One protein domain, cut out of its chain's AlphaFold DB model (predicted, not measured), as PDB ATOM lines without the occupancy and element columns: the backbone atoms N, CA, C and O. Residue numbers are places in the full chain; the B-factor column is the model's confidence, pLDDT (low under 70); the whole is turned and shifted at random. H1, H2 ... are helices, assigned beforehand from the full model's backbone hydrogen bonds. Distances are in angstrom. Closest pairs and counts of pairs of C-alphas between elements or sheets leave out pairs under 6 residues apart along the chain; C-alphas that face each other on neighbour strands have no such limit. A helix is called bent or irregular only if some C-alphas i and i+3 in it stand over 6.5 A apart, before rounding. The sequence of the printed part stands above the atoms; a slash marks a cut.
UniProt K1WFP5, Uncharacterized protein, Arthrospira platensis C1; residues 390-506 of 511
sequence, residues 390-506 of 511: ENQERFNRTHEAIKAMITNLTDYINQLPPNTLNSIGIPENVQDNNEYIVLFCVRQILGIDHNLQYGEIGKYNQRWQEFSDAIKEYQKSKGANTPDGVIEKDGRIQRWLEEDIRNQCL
ATOM      1  N   GLU A 390     -18.486  32.036  38.726       80.81
ATOM      2  CA  GLU A 390     -19.404  31.091  38.075       80.81
ATOM      3  C   GLU A 390     -20.600  30.747  38.975       80.81
ATOM      4  O   GLU A 390     -21.757  30.832  38.558       80.81
ATOM      5  N   ASN A 391     -20.341  30.401  40.237       85.56
ATOM      6  CA  ASN A 391     -21.404  30.089  41.192       85.56
ATOM      7  C   ASN A 391     -22.239  31.320  41.535       85.56
ATOM      8  O   ASN A 391     -23.451  31.213  41.704       85.56
ATOM      9  N   GLN A 392     -21.618  32.500  41.568       78.81
ATOM     10  CA  GLN A 392     -22.325  33.758  41.741       78.81
ATOM     11  C   GLN A 392     -23.328  33.969  40.605       78.81
ATOM     12  O   GLN A 392     -24.477  34.304  40.880       78.81
ATOM     13  N   GLU A 393     -22.936  33.756  39.345       79.38
ATOM     14  CA  GLU A 393     -23.830  33.880  38.187       79.38
ATOM     15  C   GLU A 393     -25.039  32.938  38.287       79.38
ATOM     16  O   GLU A 393     -26.188  33.377  38.158       79.38
ATOM     17  N   ARG A 394     -24.787  31.662  38.591       86.56
ATOM     18  CA  ARG A 394     -25.830  30.642  38.776       86.56
ATOM     19  C   ARG A 394     -26.765  30.962  39.951       86.56
ATOM     20  O   ARG A 394     -27.987  30.820  39.827       86.56
ATOM     21  N   PHE A 395     -26.215  31.468  41.055       82.44
ATOM     22  CA  PHE A 395     -26.986  31.979  42.187       82.44
ATOM     23  C   PHE A 395     -27.900  33.129  41.773       82.44
ATOM     24  O   PHE A 395     -29.078  33.119  42.121       82.44
ATOM     25  N   ASN A 396     -27.410  34.099  40.993       76.38
ATOM     26  CA  ASN A 396     -28.236  35.245  40.603       76.38
ATOM     27  C   ASN A 396     -29.415  34.838  39.719       76.38
ATOM     28  O   ASN A 396     -30.510  35.353  39.920       76.38
ATOM     29  N   ARG A 397     -29.209  33.914  38.769       87.31
ATOM     30  CA  ARG A 397     -30.291  33.364  37.928       87.31
ATOM     31  C   ARG A 397     -31.401  32.770  38.800       87.31
ATOM     32  O   ARG A 397     -32.556  33.186  38.712       87.31
ATOM     33  N   THR A 398     -31.001  31.928  39.751       86.69
ATOM     34  CA  THR A 398     -31.889  31.311  40.748       86.69
ATOM     35  C   THR A 398     -32.585  32.344  41.636       86.69
ATOM     36  O   THR A 398     -33.779  32.239  41.919       86.69
ATOM     37  N   HIS A 399     -31.860  33.374  42.064       83.00
ATOM     38  CA  HIS A 399     -32.386  34.437  42.910       83.00
ATOM     39  C   HIS A 399     -33.437  35.297  42.198       83.00
ATOM     40  O   HIS A 399     -34.465  35.639  42.783       83.00
ATOM     41  N   GLU A 400     -33.220  35.614  40.922       76.44
ATOM     42  CA  GLU A 400     -34.193  36.347  40.112       76.44
ATOM     43  C   GLU A 400     -35.449  35.516  39.824       76.44
ATOM     44  O   GLU A 400     -36.555  36.063  39.838       76.44
ATOM     45  N   ALA A 401     -35.314  34.197  39.654       88.38
ATOM     46  CA  ALA A 401     -36.467  33.305  39.573       88.38
ATOM     47  C   ALA A 401     -37.271  33.292  40.886       88.38
ATOM     48  O   ALA A 401     -38.487  33.448  40.859       88.38
ATOM     49  N   ILE A 402     -36.608  33.200  42.046       82.75
ATOM     50  CA  ILE A 402     -37.278  33.238  43.359       82.75
ATOM     51  C   ILE A 402     -38.008  34.569  43.592       82.75
ATOM     52  O   ILE A 402     -39.150  34.567  44.046       82.75
ATOM     53  N   LYS A 403     -37.418  35.710  43.211       79.25
ATOM     54  CA  LYS A 403     -38.107  37.016  43.239       79.25
ATOM     55  C   LYS A 403     -39.366  37.050  42.377       79.25
ATOM     56  O   LYS A 403     -40.371  37.649  42.773       79.25
ATOM     57  N   ALA A 404     -39.308  36.438  41.197       88.69
ATOM     58  CA  ALA A 404     -40.469  36.324  40.327       88.69
ATOM     59  C   ALA A 404     -41.557  35.453  40.980       88.69
ATOM     60  O   ALA A 404     -42.705  35.888  41.029       88.69
ATOM     61  N   MET A 405     -41.192  34.327  41.607       90.06
ATOM     62  CA  MET A 405     -42.136  33.496  42.372       90.06
ATOM     63  C   MET A 405     -42.813  34.270  43.507       90.06
ATOM     64  O   MET A 405     -44.030  34.194  43.647       90.06
ATOM     65  N   ILE A 406     -42.061  35.070  44.279       82.12
ATOM     66  CA  ILE A 406     -42.621  35.924  45.348       82.12
ATOM     67  C   ILE A 406     -43.704  36.852  44.795       82.12
ATOM     68  O   ILE A 406     -44.787  36.975  45.368       82.12
ATOM     69  N   THR A 407     -43.428  37.474  43.649       86.81
ATOM     70  CA  THR A 407     -44.382  38.372  42.991       86.81
ATOM     71  C   THR A 407     -45.615  37.599  42.512       86.81
ATOM     72  O   THR A 407     -46.737  37.987  42.819       86.81
ATOM     73  N   ASN A 408     -45.418  36.466  41.833       94.25
ATOM     74  CA  ASN A 408     -46.489  35.660  41.239       94.25
ATOM     75  C   ASN A 408     -47.400  34.980  42.277       94.25
ATOM     76  O   ASN A 408     -48.563  34.678  41.993       94.25
ATOM     77  N   LEU A 409     -46.879  34.702  43.473       92.44
ATOM     78  CA  LEU A 409     -47.606  34.027  44.550       92.44
ATOM     79  C   LEU A 409     -48.265  34.996  45.539       92.44
ATOM     80  O   LEU A 409     -49.136  34.566  46.288       92.44
ATOM     81  N   THR A 410     -47.907  36.285  45.524       90.38
ATOM     82  CA  THR A 410     -48.397  37.288  46.489       90.38
ATOM     83  C   THR A 410     -49.924  37.352  46.555       90.38
ATOM     84  O   THR A 410     -50.489  37.229  47.639       90.38
ATOM     85  N   ASP A 411     -50.607  37.477  45.414       92.44
ATOM     86  CA  ASP A 411     -52.073  37.585  45.401       92.44
ATOM     87  C   ASP A 411     -52.753  36.319  45.928       92.44
ATOM     88  O   ASP A 411     -53.784  36.399  46.588       92.44
ATOM     89  N   TYR A 412     -52.155  35.154  45.671       91.69
ATOM     90  CA  TYR A 412     -52.658  33.877  46.168       91.69
ATOM     91  C   TYR A 412     -52.464  33.740  47.678       91.69
ATOM     92  O   TYR A 412     -53.403  33.367  48.370       91.69
ATOM     93  N   ILE A 413     -51.281  34.100  48.192       91.81
ATOM     94  CA  ILE A 413     -50.977  34.097  49.630       91.81
ATOM     95  C   ILE A 413     -51.951  35.011  50.385       91.81
ATOM     96  O   ILE A 413     -52.517  34.605  51.397       91.81
ATOM     97  N   ASN A 414     -52.217  36.206  49.851       88.75
ATOM     98  CA  ASN A 414     -53.139  37.175  50.450       88.75
ATOM     99  C   ASN A 414     -54.605  36.700  50.479       88.75
ATOM    100  O   ASN A 414     -55.413  37.257  51.219       88.75
ATOM    101  N   GLN A 415     -54.961  35.703  49.665       91.25
ATOM    102  CA  GLN A 415     -56.307  35.127  49.582       91.25
ATOM    103  C   GLN A 415     -56.445  33.814  50.366       91.25
ATOM    104  O   GLN A 415     -57.515  33.202  50.342       91.25
ATOM    105  N   LEU A 416     -55.388  33.359  51.050       88.94
ATOM    106  CA  LEU A 416     -55.440  32.119  51.818       88.94
ATOM    107  C   LEU A 416     -56.446  32.218  52.975       88.94
ATOM    108  O   LEU A 416     -56.567  33.271  53.609       88.94
ATOM    109  N   PRO A 417     -57.138  31.114  53.310       86.56
ATOM    110  CA  PRO A 417     -57.980  31.068  54.494       86.56
ATOM    111  C   PRO A 417     -57.189  31.434  55.761       86.56
ATOM    112  O   PRO A 417     -56.014  31.053  55.882       86.56
ATOM    113  N   PRO A 418     -57.820  32.101  56.743       76.94
ATOM    114  CA  PRO A 418     -57.201  32.347  58.040       76.94
ATOM    115  C   PRO A 418     -56.648  31.051  58.649       76.94
ATOM    116  O   PRO A 418     -57.267  29.995  58.537       76.94
ATOM    117  N   ASN A 419     -55.495  31.135  59.317       81.19
ATOM    118  CA  ASN A 419     -54.767  30.015  59.939       81.19
ATOM    119  C   ASN A 419     -54.069  29.019  58.992       81.19
ATOM    120  O   ASN A 419     -53.364  28.140  59.488       81.19
ATOM    121  N   THR A 420     -54.169  29.171  57.665       84.94
ATOM    122  CA  THR A 420     -53.449  28.294  56.715       84.94
ATOM    123  C   THR A 420     -51.935  28.336  56.948       84.94
ATOM    124  O   THR A 420     -51.302  27.295  57.098       84.94
ATOM    125  N   LEU A 421     -51.351  29.532  57.093       86.75
ATOM    126  CA  LEU A 421     -49.909  29.706  57.315       86.75
ATOM    127  C   LEU A 421     -49.445  29.131  58.671       86.75
ATOM    128  O   LEU A 421     -48.405  28.479  58.742       86.75
ATOM    129  N   ASN A 422     -50.259  29.276  59.724       85.25
ATOM    130  CA  ASN A 422     -50.014  28.643  61.026       85.25
ATOM    131  C   ASN A 422     -49.964  27.109  60.908       85.25
ATOM    132  O   ASN A 422     -49.080  26.475  61.483       85.25
ATOM    133  N   SER A 423     -50.887  26.510  60.145       84.38
ATOM    134  CA  SER A 423     -50.993  25.048  60.003       84.38
ATOM    135  C   SER A 423     -49.788  24.396  59.316       84.38
ATOM    136  O   SER A 423     -49.496  23.232  59.575       84.38
ATOM    137  N   ILE A 424     -49.049  25.161  58.507       85.38
ATOM    138  CA  ILE A 424     -47.839  24.705  57.806       85.38
ATOM    139  C   ILE A 424     -46.543  25.119  58.520       85.38
ATOM    140  O   ILE A 424     -45.454  24.915  57.994       85.38
ATOM    141  N   GLY A 425     -46.649  25.683  59.730       81.06
ATOM    142  CA  GLY A 425     -45.509  26.010  60.589       81.06
ATOM    143  C   GLY A 425     -44.920  27.415  60.413       81.06
ATOM    144  O   GLY A 425     -43.802  27.647  60.872       81.06
ATOM    145  N   ILE A 426     -45.638  28.358  59.785       78.56
ATOM    146  CA  ILE A 426     -45.200  29.757  59.626       78.56
ATOM    147  C   ILE A 426     -45.712  30.620  60.803       78.56
ATOM    148  O   ILE A 426     -46.927  30.771  60.953       78.56
ATOM    149  N   PRO A 427     -44.822  31.231  61.617       69.25
ATOM    150  CA  PRO A 427     -45.209  32.037  62.782       69.25
ATOM    151  C   PRO A 427     -46.007  33.299  62.430       69.25
ATOM    152  O   PRO A 427     -45.691  33.983  61.461       69.25
ATOM    153  N   GLU A 428     -46.974  33.676  63.272       72.31
ATOM    154  CA  GLU A 428     -47.858  34.840  63.057       72.31
ATOM    155  C   GLU A 428     -47.115  36.158  62.799       72.31
ATOM    156  O   GLU A 428     -47.542  36.963  61.978       72.31
ATOM    157  N   ASN A 429     -45.966  36.369  63.445       60.69
ATOM    158  CA  ASN A 429     -45.191  37.607  63.343       60.69
ATOM    159  C   ASN A 429     -44.428  37.784  62.014       60.69
ATOM    160  O   ASN A 429     -43.685  38.757  61.889       60.69
ATOM    161  N   VAL A 430     -44.532  36.830  61.083       62.56
ATOM    162  CA  VAL A 430     -43.922  36.888  59.741       62.56
ATOM    163  C   VAL A 430     -44.917  36.551  58.623       62.56
ATOM    164  O   VAL A 430     -44.515  36.386  57.472       62.56
ATOM    165  N   GLN A 431     -46.213  36.434  58.934       77.81
ATOM    166  CA  GLN A 431     -47.254  36.089  57.952       77.81
ATOM    167  C   GLN A 431     -47.584  37.224  56.976       77.81
ATOM    168  O   GLN A 431     -48.177  36.973  55.934       77.81
ATOM    169  N   ASP A 432     -47.173  38.452  57.275       75.00
ATOM    170  CA  ASP A 432     -47.230  39.597  56.364       75.00
ATOM    171  C   ASP A 432     -46.027  39.657  55.399       75.00
ATOM    172  O   ASP A 432     -45.974  40.507  54.508       75.00
ATOM    173  N   ASN A 433     -45.059  38.742  55.540       76.06
ATOM    174  CA  ASN A 433     -43.844  38.700  54.737       76.06
ATOM    175  C   ASN A 433     -43.899  37.597  53.662       76.06
ATOM    176  O   ASN A 433     -43.456  36.465  53.864       76.06
ATOM    177  N   ASN A 434     -44.370  37.958  52.465       76.25
ATOM    178  CA  ASN A 434     -44.456  37.036  51.322       76.25
ATOM    179  C   ASN A 434     -43.097  36.464  50.882       76.25
ATOM    180  O   ASN A 434     -43.043  35.342  50.380       76.25
ATOM    181  N   GLU A 435     -41.996  37.196  51.081       77.19
ATOM    182  CA  GLU A 435     -40.649  36.682  50.805       77.19
ATOM    183  C   GLU A 435     -40.302  35.528  51.750       77.19
ATOM    184  O   GLU A 435     -39.836  34.481  51.296       77.19
ATOM    185  N   TYR A 436     -40.600  35.677  53.044       75.19
ATOM    186  CA  TYR A 436     -40.416  34.610  54.027       75.19
ATOM    187  C   TYR A 436     -41.255  33.375  53.680       75.19
ATOM    188  O   TYR A 436     -40.723  32.266  53.656       75.19
ATOM    189  N   ILE A 437     -42.541  33.563  53.368       81.25
ATOM    190  CA  ILE A 437     -43.480  32.470  53.066       81.25
ATOM    191  C   ILE A 437     -43.016  31.664  51.846       81.25
ATOM    192  O   ILE A 437     -42.952  30.435  51.890       81.25
ATOM    193  N   VAL A 438     -42.635  32.341  50.760       84.50
ATOM    194  CA  VAL A 438     -42.177  31.664  49.539       84.50
ATOM    195  C   VAL A 438     -40.837  30.967  49.757       84.50
ATOM    196  O   VAL A 438     -40.682  29.821  49.341       84.50
ATOM    197  N   LEU A 439     -39.882  31.592  50.454       82.50
ATOM    198  CA  LEU A 439     -38.603  30.948  50.774       82.50
ATOM    199  C   LEU A 439     -38.771  29.739  51.701       82.50
ATOM    200  O   LEU A 439     -38.065  28.745  51.531       82.50
ATOM    201  N   PHE A 440     -39.704  29.803  52.653       83.62
ATOM    202  CA  PHE A 440     -40.066  28.675  53.506       83.62
ATOM    203  C   PHE A 440     -40.558  27.493  52.661       83.62
ATOM    204  O   PHE A 440     -40.011  26.393  52.771       83.62
ATOM    205  N   CYS A 441     -41.512  27.732  51.759       86.62
ATOM    206  CA  CYS A 441     -42.044  26.686  50.889       86.62
ATOM    207  C   CYS A 441     -41.007  26.134  49.905       86.62
ATOM    208  O   CYS A 441     -40.938  24.923  49.714       86.62
ATOM    209  N   VAL A 442     -40.157  26.986  49.320       88.19
ATOM    210  CA  VAL A 442     -39.059  26.537  48.446       88.19
ATOM    211  C   VAL A 442     -38.131  25.582  49.198       88.19
ATOM    212  O   VAL A 442     -37.780  24.535  48.665       88.19
ATOM    213  N   ARG A 443     -37.762  25.885  50.447       86.25
ATOM    214  CA  ARG A 443     -36.914  24.987  51.251       86.25
ATOM    215  C   ARG A 443     -37.591  23.659  51.549       86.25
ATOM    216  O   ARG A 443     -36.933  22.631  51.449       86.25
ATOM    217  N   GLN A 444     -38.876  23.690  51.899       86.69
ATOM    218  CA  GLN A 444     -39.640  22.473  52.164       86.69
ATOM    219  C   GLN A 444     -39.706  21.571  50.928       86.69
ATOM    220  O   GLN A 444     -39.395  20.389  51.023       86.69
ATOM    221  N   ILE A 445     -40.028  22.136  49.761       92.38
ATOM    222  CA  ILE A 445     -40.133  21.379  48.504       92.38
ATOM    223  C   ILE A 445     -38.774  20.830  48.060       92.38
ATOM    224  O   ILE A 445     -38.693  19.709  47.563       92.38
ATOM    225  N   LEU A 446     -37.699  21.600  48.245       90.62
ATOM    226  CA  LEU A 446     -36.343  21.178  47.888       90.62
ATOM    227  C   LEU A 446     -35.685  20.265  48.943       90.62
ATOM    228  O   LEU A 446     -34.579  19.786  48.707       90.62
ATOM    229  N   GLY A 447     -36.322  20.026  50.097       86.44
ATOM    230  CA  GLY A 447     -35.764  19.193  51.170       86.44
ATOM    231  C   GLY A 447     -34.511  19.779  51.831       86.44
ATOM    232  O   GLY A 447     -33.612  19.039  52.224       86.44
ATOM    233  N   ILE A 448     -34.423  21.109  51.924       82.94
ATOM    234  CA  ILE A 448     -33.243  21.831  52.421       82.94
ATOM    235  C   ILE A 448     -33.364  22.084  53.927       82.94
ATOM    236  O   ILE A 448     -34.410  22.537  54.394       82.94
ATOM    237  N   ASP A 449     -32.276  21.858  54.675       72.81
ATOM    238  CA  ASP A 449     -32.204  22.131  56.119       72.81
ATOM    239  C   ASP A 449     -32.632  23.578  56.435       72.81
ATOM    240  O   ASP A 449     -32.135  24.552  55.855       72.81
ATOM    241  N   HIS A 450     -33.549  23.730  57.393       61.81
ATOM    242  CA  HIS A 450     -34.064  25.018  57.855       61.81
ATOM    243  C   HIS A 450     -32.970  25.971  58.375       61.81
ATOM    244  O   HIS A 450     -33.169  27.189  58.339       61.81
ATOM    245  N   ASN A 451     -31.818  25.444  58.803       53.34
ATOM    246  CA  ASN A 451     -30.673  26.213  59.288       53.34
ATOM    247  C   ASN A 451     -29.873  26.909  58.175       53.34
ATOM    248  O   ASN A 451     -29.148  27.863  58.463       53.34
ATOM    249  N   LEU A 452     -30.005  26.489  56.909       59.03
ATOM    250  CA  LEU A 452     -29.301  27.125  55.793       59.03
ATOM    251  C   LEU A 452     -29.891  28.517  55.531       59.03
ATOM    252  O   LEU A 452     -31.025  28.650  55.067       59.03
ATOM    253  N   GLN A 453     -29.158  29.593  55.818       60.19
ATOM    254  CA  GLN A 453     -29.654  30.952  55.586       60.19
ATOM    255  C   GLN A 453     -29.583  31.322  54.102       60.19
ATOM    256  O   GLN A 453     -28.529  31.256  53.480       60.19
ATOM    257  N   TYR A 454     -30.697  31.792  53.527       60.66
ATOM    258  CA  TYR A 454     -30.764  32.087  52.089       60.66
ATOM    259  C   TYR A 454     -29.762  33.182  51.674       60.66
ATOM    260  O   TYR A 454     -29.175  33.127  50.598       60.66
ATOM    261  N   GLY A 455     -29.490  34.133  52.576       54.44
ATOM    262  CA  GLY A 455     -28.479  35.173  52.380       54.44
ATOM    263  C   GLY A 455     -27.021  34.697  52.459       54.44
ATOM    264  O   GLY A 455     -26.132  35.452  52.076       54.44
ATOM    265  N   GLU A 456     -26.750  33.483  52.946       61.28
ATOM    266  CA  GLU A 456     -25.403  32.890  52.982       61.28
ATOM    267  C   GLU A 456     -25.080  32.079  51.724       61.28
ATOM    268  O   GLU A 456     -23.912  31.978  51.345       61.28
ATOM    269  N   ILE A 457     -26.109  31.582  51.033       68.69
ATOM    270  CA  ILE A 457     -25.992  30.855  49.762       68.69
ATOM    271  C   ILE A 457     -25.235  31.700  48.729       68.69
ATOM    272  O   ILE A 457     -24.350  31.201  48.047       68.69
ATOM    273  N   GLY A 458     -25.525  33.001  48.659       65.19
ATOM    274  CA  GLY A 458     -24.852  33.932  47.750       65.19
ATOM    275  C   GLY A 458     -23.502  34.469  48.244       65.19
ATOM    276  O   GLY A 458     -22.976  35.387  47.623       65.19
ATOM    277  N   LYS A 459     -22.971  33.984  49.375       67.00
ATOM    278  CA  LYS A 459     -21.687  34.438  49.950       67.00
ATOM    279  C   LYS A 459     -20.587  33.389  49.831       67.00
ATOM    280  O   LYS A 459     -19.424  33.761  49.678       67.00
ATOM    281  N   TYR A 460     -20.947  32.107  49.897       75.75
ATOM    282  CA  TYR A 460     -19.987  31.012  50.012       75.75
ATOM    283  C   TYR A 460     -20.239  29.906  48.990       75.75
ATOM    284  O   TYR A 460     -21.382  29.496  48.789       75.75
ATOM    285  N   ASN A 461     -19.171  29.370  48.390       81.81
ATOM    286  CA  ASN A 461     -19.285  28.295  47.394       81.81
ATOM    287  C   ASN A 461     -19.974  27.051  47.954       81.81
ATOM    288  O   ASN A 461     -20.817  26.477  47.277       81.81
ATOM    289  N   GLN A 462     -19.641  26.655  49.182       86.94
ATOM    290  CA  GLN A 462     -20.206  25.466  49.821       86.94
ATOM    291  C   GLN A 462     -21.718  25.622  50.035       86.94
ATOM    292  O   GLN A 462     -22.483  24.722  49.711       86.94
ATOM    293  N   ARG A 463     -22.160  26.806  50.484       82.38
ATOM    294  CA  ARG A 463     -23.582  27.108  50.718       82.38
ATOM    295  C   ARG A 463     -24.382  27.194  49.419       82.38
ATOM    296  O   ARG A 463     -25.521  26.738  49.369       82.38
ATOM    297  N   TRP A 464     -23.790  27.748  48.359       87.69
ATOM    298  CA  TRP A 464     -24.369  27.667  47.019       87.69
ATOM    299  C   TRP A 464     -24.473  26.221  46.531       87.69
ATOM    300  O   TRP A 464     -25.514  25.835  46.011       87.69
ATOM    301  N   GLN A 465     -23.419  25.428  46.718       90.94
ATOM    302  CA  GLN A 465     -23.370  24.048  46.250       90.94
ATOM    303  C   GLN A 465     -24.461  23.192  46.906       90.94
ATOM    304  O   GLN A 465     -25.211  22.534  46.190       90.94
ATOM    305  N   GLU A 466     -24.623  23.294  48.230       86.88
ATOM    306  CA  GLU A 466     -25.707  22.646  48.988       86.88
ATOM    307  C   GLU A 466     -27.090  22.967  48.391       86.88
ATOM    308  O   GLU A 466     -27.903  22.076  48.152       86.88
ATOM    309  N   PHE A 467     -27.348  24.244  48.092       86.50
ATOM    310  CA  PHE A 467     -28.620  24.677  47.510       86.50
ATOM    311  C   PHE A 467     -28.797  24.217  46.053       86.50
ATOM    312  O   PHE A 467     -29.879  23.787  45.656       86.50
ATOM    313  N   SER A 468     -27.737  24.298  45.247       93.94
ATOM    314  CA  SER A 468     -27.743  23.907  43.835       93.94
ATOM    315  C   SER A 468     -27.971  22.407  43.670       93.94
ATOM    316  O   SER A 468     -28.718  21.993  42.785       93.94
ATOM    317  N   ASP A 469     -27.391  21.582  44.540       93.94
ATOM    318  CA  ASP A 469     -27.583  20.134  44.496       93.94
ATOM    319  C   ASP A 469     -29.013  19.738  44.883       93.94
ATOM    320  O   ASP A 469     -29.608  18.899  44.207       93.94
ATOM    321  N   ALA A 470     -29.630  20.424  45.849       93.50
ATOM    322  CA  ALA A 470     -31.056  20.256  46.140       93.50
ATOM    323  C   ALA A 470     -31.946  20.620  44.933       93.50
ATOM    324  O   ALA A 470     -32.893  19.902  44.607       93.50
ATOM    325  N   ILE A 471     -31.606  21.690  44.198       94.62
ATOM    326  CA  ILE A 471     -32.292  22.031  42.943       94.62
ATOM    327  C   ILE A 471     -32.102  20.926  41.898       94.62
ATOM    328  O   ILE A 471     -33.068  20.578  41.224       94.62
ATOM    329  N   LYS A 472     -30.900  20.350  41.751       95.31
ATOM    330  CA  LYS A 472     -30.668  19.247  40.798       95.31
ATOM    331  C   LYS A 472     -31.533  18.040  41.119       95.31
ATOM    332  O   LYS A 472     -32.111  17.463  40.202       95.31
ATOM    333  N   GLU A 473     -31.631  17.657  42.389       94.44
ATOM    334  CA  GLU A 473     -32.473  16.532  42.803       94.44
ATOM    335  C   GLU A 473     -33.956  16.805  42.528       94.44
ATOM    336  O   GLU A 473     -34.650  15.950  41.975       94.44
ATOM    337  N   TYR A 474     -34.427  18.027  42.781       95.44
ATOM    338  CA  TYR A 474     -35.777  18.443  42.402       95.44
ATOM    339  C   TYR A 474     -36.002  18.438  40.878       95.44
ATOM    340  O   TYR A 474     -37.006  17.935  40.379       95.44
ATOM    341  N   GLN A 475     -35.049  18.949  40.098       94.81
ATOM    342  CA  GLN A 475     -35.112  18.923  38.634       94.81
ATOM    343  C   GLN A 475     -35.190  17.479  38.108       94.81
ATOM    344  O   GLN A 475     -35.987  17.200  37.209       94.81
ATOM    345  N   LYS A 476     -34.410  16.553  38.682       93.88
ATOM    346  CA  LYS A 476     -34.461  15.119  38.354       93.88
ATOM    347  C   LYS A 476     -35.815  14.508  38.702       93.88
ATOM    348  O   LYS A 476     -36.381  13.810  37.865       93.88
ATOM    349  N   SER A 477     -36.352  14.791  39.892       93.19
ATOM    350  CA  SER A 477     -37.638  14.231  40.334       93.19
ATOM    351  C   SER A 477     -38.812  14.693  39.463       93.19
ATOM    352  O   SER A 477     -39.772  13.949  39.274       93.19
ATOM    353  N   LYS A 478     -38.703  15.878  38.851       91.38
ATOM    354  CA  LYS A 478     -39.658  16.410  37.866       91.38
ATOM    355  C   LYS A 478     -39.377  15.997  36.412       91.38
ATOM    356  O   LYS A 478     -40.087  16.432  35.507       91.38
ATOM    357  N   GLY A 479     -38.363  15.165  36.164       88.94
ATOM    358  CA  GLY A 479     -38.044  14.643  34.831       88.94
ATOM    359  C   GLY A 479     -37.327  15.634  33.906       88.94
ATOM    360  O   GLY A 479     -37.521  15.595  32.692       88.94
ATOM    361  N   ALA A 480     -36.520  16.554  34.443       85.38
ATOM    362  CA  ALA A 480     -35.675  17.421  33.623       85.38
ATOM    363  C   ALA A 480     -34.537  16.624  32.956       85.38
ATOM    364  O   ALA A 480     -33.789  15.912  33.621       85.38
ATOM    365  N   ASN A 481     -34.358  16.804  31.641       79.19
ATOM    366  CA  ASN A 481     -33.337  16.089  30.861       79.19
ATOM    367  C   ASN A 481     -31.893  16.482  31.230       79.19
ATOM    368  O   ASN A 481     -30.973  15.697  31.027       79.19
ATOM    369  N   THR A 482     -31.686  17.697  31.750       85.06
ATOM    370  CA  THR A 482     -30.369  18.241  32.117       85.06
ATOM    371  C   THR A 482     -30.468  19.015  33.438       85.06
ATOM    372  O   THR A 482     -30.709  20.225  33.409       85.06
ATOM    373  N   PRO A 483     -30.338  18.346  34.599       89.94
ATOM    374  CA  PRO A 483     -30.370  19.010  35.897       89.94
ATOM    375  C   PRO A 483     -29.069  19.793  36.125       89.94
ATOM    376  O   PRO A 483     -28.004  19.215  36.347       89.94
ATOM    377  N   ASP A 484     -29.147  21.117  36.043       90.94
ATOM    378  CA  ASP A 484     -28.014  22.040  36.165       90.94
ATOM    379  C   ASP A 484     -27.911  22.700  37.550       90.94
ATOM    380  O   ASP A 484     -26.896  23.332  37.858       90.94
ATOM    381  N   GLY A 485     -28.927  22.510  38.399       93.06
ATOM    382  CA  GLY A 485     -28.982  23.053  39.753       93.06
ATOM    383  C   GLY A 485     -29.287  24.542  39.807       93.06
ATOM    384  O   GLY A 485     -28.899  25.206  40.768       93.06
ATOM    385  N   VAL A 486     -29.931  25.074  38.765       93.31
ATOM    386  CA  VAL A 486     -30.294  26.487  38.634       93.31
ATOM    387  C   VAL A 486     -31.787  26.619  38.347       93.31
ATOM    388  O   VAL A 486     -32.369  25.859  37.575       93.31
ATOM    389  N   ILE A 487     -32.432  27.609  38.963       91.44
ATOM    390  CA  ILE A 487     -33.820  27.953  38.637       91.44
ATOM    391  C   ILE A 487     -33.797  29.154  37.698       91.44
ATOM    392  O   ILE A 487     -33.332  30.225  38.069       91.44
ATOM    393  N   GLU A 488     -34.303  28.983  36.481       92.69
ATOM    394  CA  GLU A 488     -34.381  30.077  35.514       92.69
ATOM    395  C   GLU A 488     -35.675  30.863  35.646       92.69
ATOM    396  O   GLU A 488     -36.760  30.278  35.735       92.69
ATOM    397  N   LYS A 489     -35.552  32.191  35.592       92.75
ATOM    398  CA  LYS A 489     -36.708  33.082  35.574       92.75
ATOM    399  C   LYS A 489     -37.542  32.829  34.316       92.75
ATOM    400  O   LYS A 489     -37.003  32.698  33.222       92.75
ATOM    401  N   ASP A 490     -38.856  32.740  34.490       89.12
ATOM    402  CA  ASP A 490     -39.848  32.376  33.474       89.12
ATOM    403  C   ASP A 490     -39.592  30.984  32.849       89.12
ATOM    404  O   ASP A 490     -40.188  30.598  31.834       89.12
ATOM    405  N   GLY A 491     -38.713  30.203  33.483       90.00
ATOM    406  CA  GLY A 491     -38.329  28.862  33.089       90.00
ATOM    407  C   GLY A 491     -39.310  27.805  33.582       90.00
ATOM    408  O   GLY A 491     -40.176  28.032  34.427       90.00
ATOM    409  N   ARG A 492     -39.156  26.588  33.054       92.00
ATOM    410  CA  ARG A 492     -40.009  25.448  33.416       92.00
ATOM    411  C   ARG A 492     -39.903  25.090  34.903       92.00
ATOM    412  O   ARG A 492     -40.924  24.848  35.531       92.00
ATOM    413  N   ILE A 493     -38.687  25.113  35.453       93.00
ATOM    414  CA  ILE A 493     -38.420  24.757  36.855       93.00
ATOM    415  C   ILE A 493     -39.101  25.734  37.819       93.00
ATOM    416  O   ILE A 493     -39.675  25.299  38.810       93.00
ATOM    417  N   GLN A 494     -39.108  27.036  37.502       94.75
ATOM    418  CA  GLN A 494     -39.835  28.031  38.292       94.75
ATOM    419  C   GLN A 494     -41.336  27.731  38.317       94.75
ATOM    420  O   GLN A 494     -41.928  27.713  39.388       94.75
ATOM    421  N   ARG A 495     -41.952  27.465  37.155       95.06
ATOM    422  CA  ARG A 495     -43.394  27.168  37.082       95.06
ATOM    423  C   ARG A 495     -43.764  25.927  37.891       95.06
ATOM    424  O   ARG A 495     -44.763  25.953  38.596       95.06
ATOM    425  N   TRP A 496     -42.944  24.876  37.819       95.31
ATOM    426  CA  TRP A 496     -43.137  23.673  38.630       95.31
ATOM    427  C   TRP A 496     -43.049  23.967  40.128       95.31
ATOM    428  O   TRP A 496     -43.894  23.497  40.882       95.31
ATOM    429  N   LEU A 497     -42.086  24.789  40.556       95.69
ATOM    430  CA  LEU A 497     -41.984  25.203  41.954       95.69
ATOM    431  C   LEU A 497     -43.178  26.054  42.386       95.69
ATOM    432  O   LEU A 497     -43.713  25.816  43.456       95.69
ATOM    433  N   GLU A 498     -43.638  27.011  41.578       96.50
ATOM    434  CA  GLU A 498     -44.833  27.806  41.899       96.50
ATOM    435  C   GLU A 498     -46.087  26.935  42.043       96.50
ATOM    436  O   GLU A 498     -46.896  27.162  42.942       96.50
ATOM    437  N   GLU A 499     -46.243  25.936  41.174       95.50
ATOM    438  CA  GLU A 499     -47.332  24.962  41.234       95.50
ATOM    439  C   GLU A 499     -47.238  24.091  42.493       95.50
ATOM    440  O   GLU A 499     -48.217  23.962  43.226       95.50
ATOM    441  N   ASP A 500     -46.053  23.569  42.810       95.12
ATOM    442  CA  ASP A 500     -45.829  22.783  44.024       95.12
ATOM    443  C   ASP A 500     -45.991  23.623  45.298       95.12
ATOM    444  O   ASP A 500     -46.509  23.135  46.299       95.12
ATOM    445  N   ILE A 501     -45.614  24.904  45.280       95.31
ATOM    446  CA  ILE A 501     -45.854  25.813  46.407       95.31
ATOM    447  C   ILE A 501     -47.357  25.962  46.637       95.31
ATOM    448  O   ILE A 501     -47.800  25.856  47.778       95.31
ATOM    449  N   ARG A 502     -48.155  26.156  45.581       94.25
ATOM    450  CA  ARG A 502     -49.618  26.259  45.702       94.25
ATOM    451  C   ARG A 502     -50.240  24.950  46.183       94.25
ATOM    452  O   ARG A 502     -51.077  24.978  47.077       94.25
ATOM    453  N   ASN A 503     -49.822  23.824  45.610       91.44
ATOM    454  CA  ASN A 503     -50.525  22.551  45.757       91.44
ATOM    455  C   ASN A 503     -50.004  21.678  46.904       91.44
ATOM    456  O   ASN A 503     -50.769  20.903  47.458       91.44
ATOM    457  N   GLN A 504     -48.722  21.780  47.255       89.75
ATOM    458  CA  GLN A 504     -48.076  20.909  48.244       89.75
ATOM    459  C   GLN A 504     -47.702  21.658  49.527       89.75
ATOM    460  O   GLN A 504     -47.836  21.100  50.610       89.75
ATOM    461  N   CYS A 505     -47.256  22.918  49.424       92.31
ATOM    462  CA  CYS A 505     -46.896  23.712  50.606       92.31
ATOM    463  C   CYS A 505     -48.090  24.482  51.184       92.31
ATOM    464  O   CYS A 505     -48.422  24.318  52.349       92.31
ATOM    465  N   LEU A 506     -48.741  25.331  50.382       89.88
ATOM    466  CA  LEU A 506     -49.794  26.247  50.841       89.88
ATOM    467  C   LEU A 506     -51.186  25.599  50.902       89.88
ATOM    468  O   LEU A 506     -52.110  26.203  51.442       89.88
TER     469      LEU A 506
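AT A GLANCE: This is residues 390 to 506 of the 511 residues of an uncharacterized protein of Arthrospira platensis C1 (UniProt K1WFP5). One long, kinked helix, H1, makes the longest axis, and H3, H5 and H6 pack on one side of it, crossed rather than side by side. H1, H3 and H6 meet one another in the core, H5 reaches the first part of H1 and the last residue of H3, and short H2 and H4 lie toward the two ends. The 117 printed residues have six named helices, H1 to H6 in order, and no named strand: all helix. The whole is compact, radius of gyration of the C-alphas 13.9 A, and only just elongated, spanning 42 by 28 by 21 A.

HOW THE PARTS SIT: Start at H1, residues 390 to 413, with a kink of 29 degrees near residue 407; it is irregular, C-alphas 408 and 411 being 7.2 A apart. H2, residues 420 to 423, touches no helix. H3, residues 434 to 446, touches H1 at a steep tilt of 64 degrees, opposite ways; the closest C-alphas are those of Ile 406 and Glu 435, 5.9 A. H4, residues 454 to 457, and H5, residues 461 to 477, touch only at the corner, closest at C-alphas 457 and 464, 4.5 A. H5 touches H3 with residues 470 to 474 alone, closest at C-alphas 446 and 470, 5.6 A. H5 and H1 only just touch, with 3 pairs of C-alphas within 8 A, closest at 391 and 461, 6.8 A. H6, residues 492 to 505, touches H3 about perpendicular, 83 degrees, closest at C-alphas 441 and 505, 5.7 A, and H1 at C-alphas 405 and 498, 6.3 A. In H3, H5 and H6 every O i to N i+4 pair is within hydrogen-bond range; in H1, 18 of 20 are, and H2 and H4 are too short for one.

IN THESE COORDINATES: Find C-alpha 390 at (-19.404, 31.091, 38.075); H1 runs 33.8 A to C-alpha 413. H3 spans 18.1 A, H5 24.2 A and H6 18.6 A, ending at C-alpha 505, (-46.896, 23.712, 50.606).

THE WHOLE: The farthest C-alphas, Glu 390 and Pro 418, are 42.8 A apart. The printed part has no cut; look for the long link at residues 478 to 491. The pLDDT is under 70 at residues 427, 429 to 430 and 450 to 459.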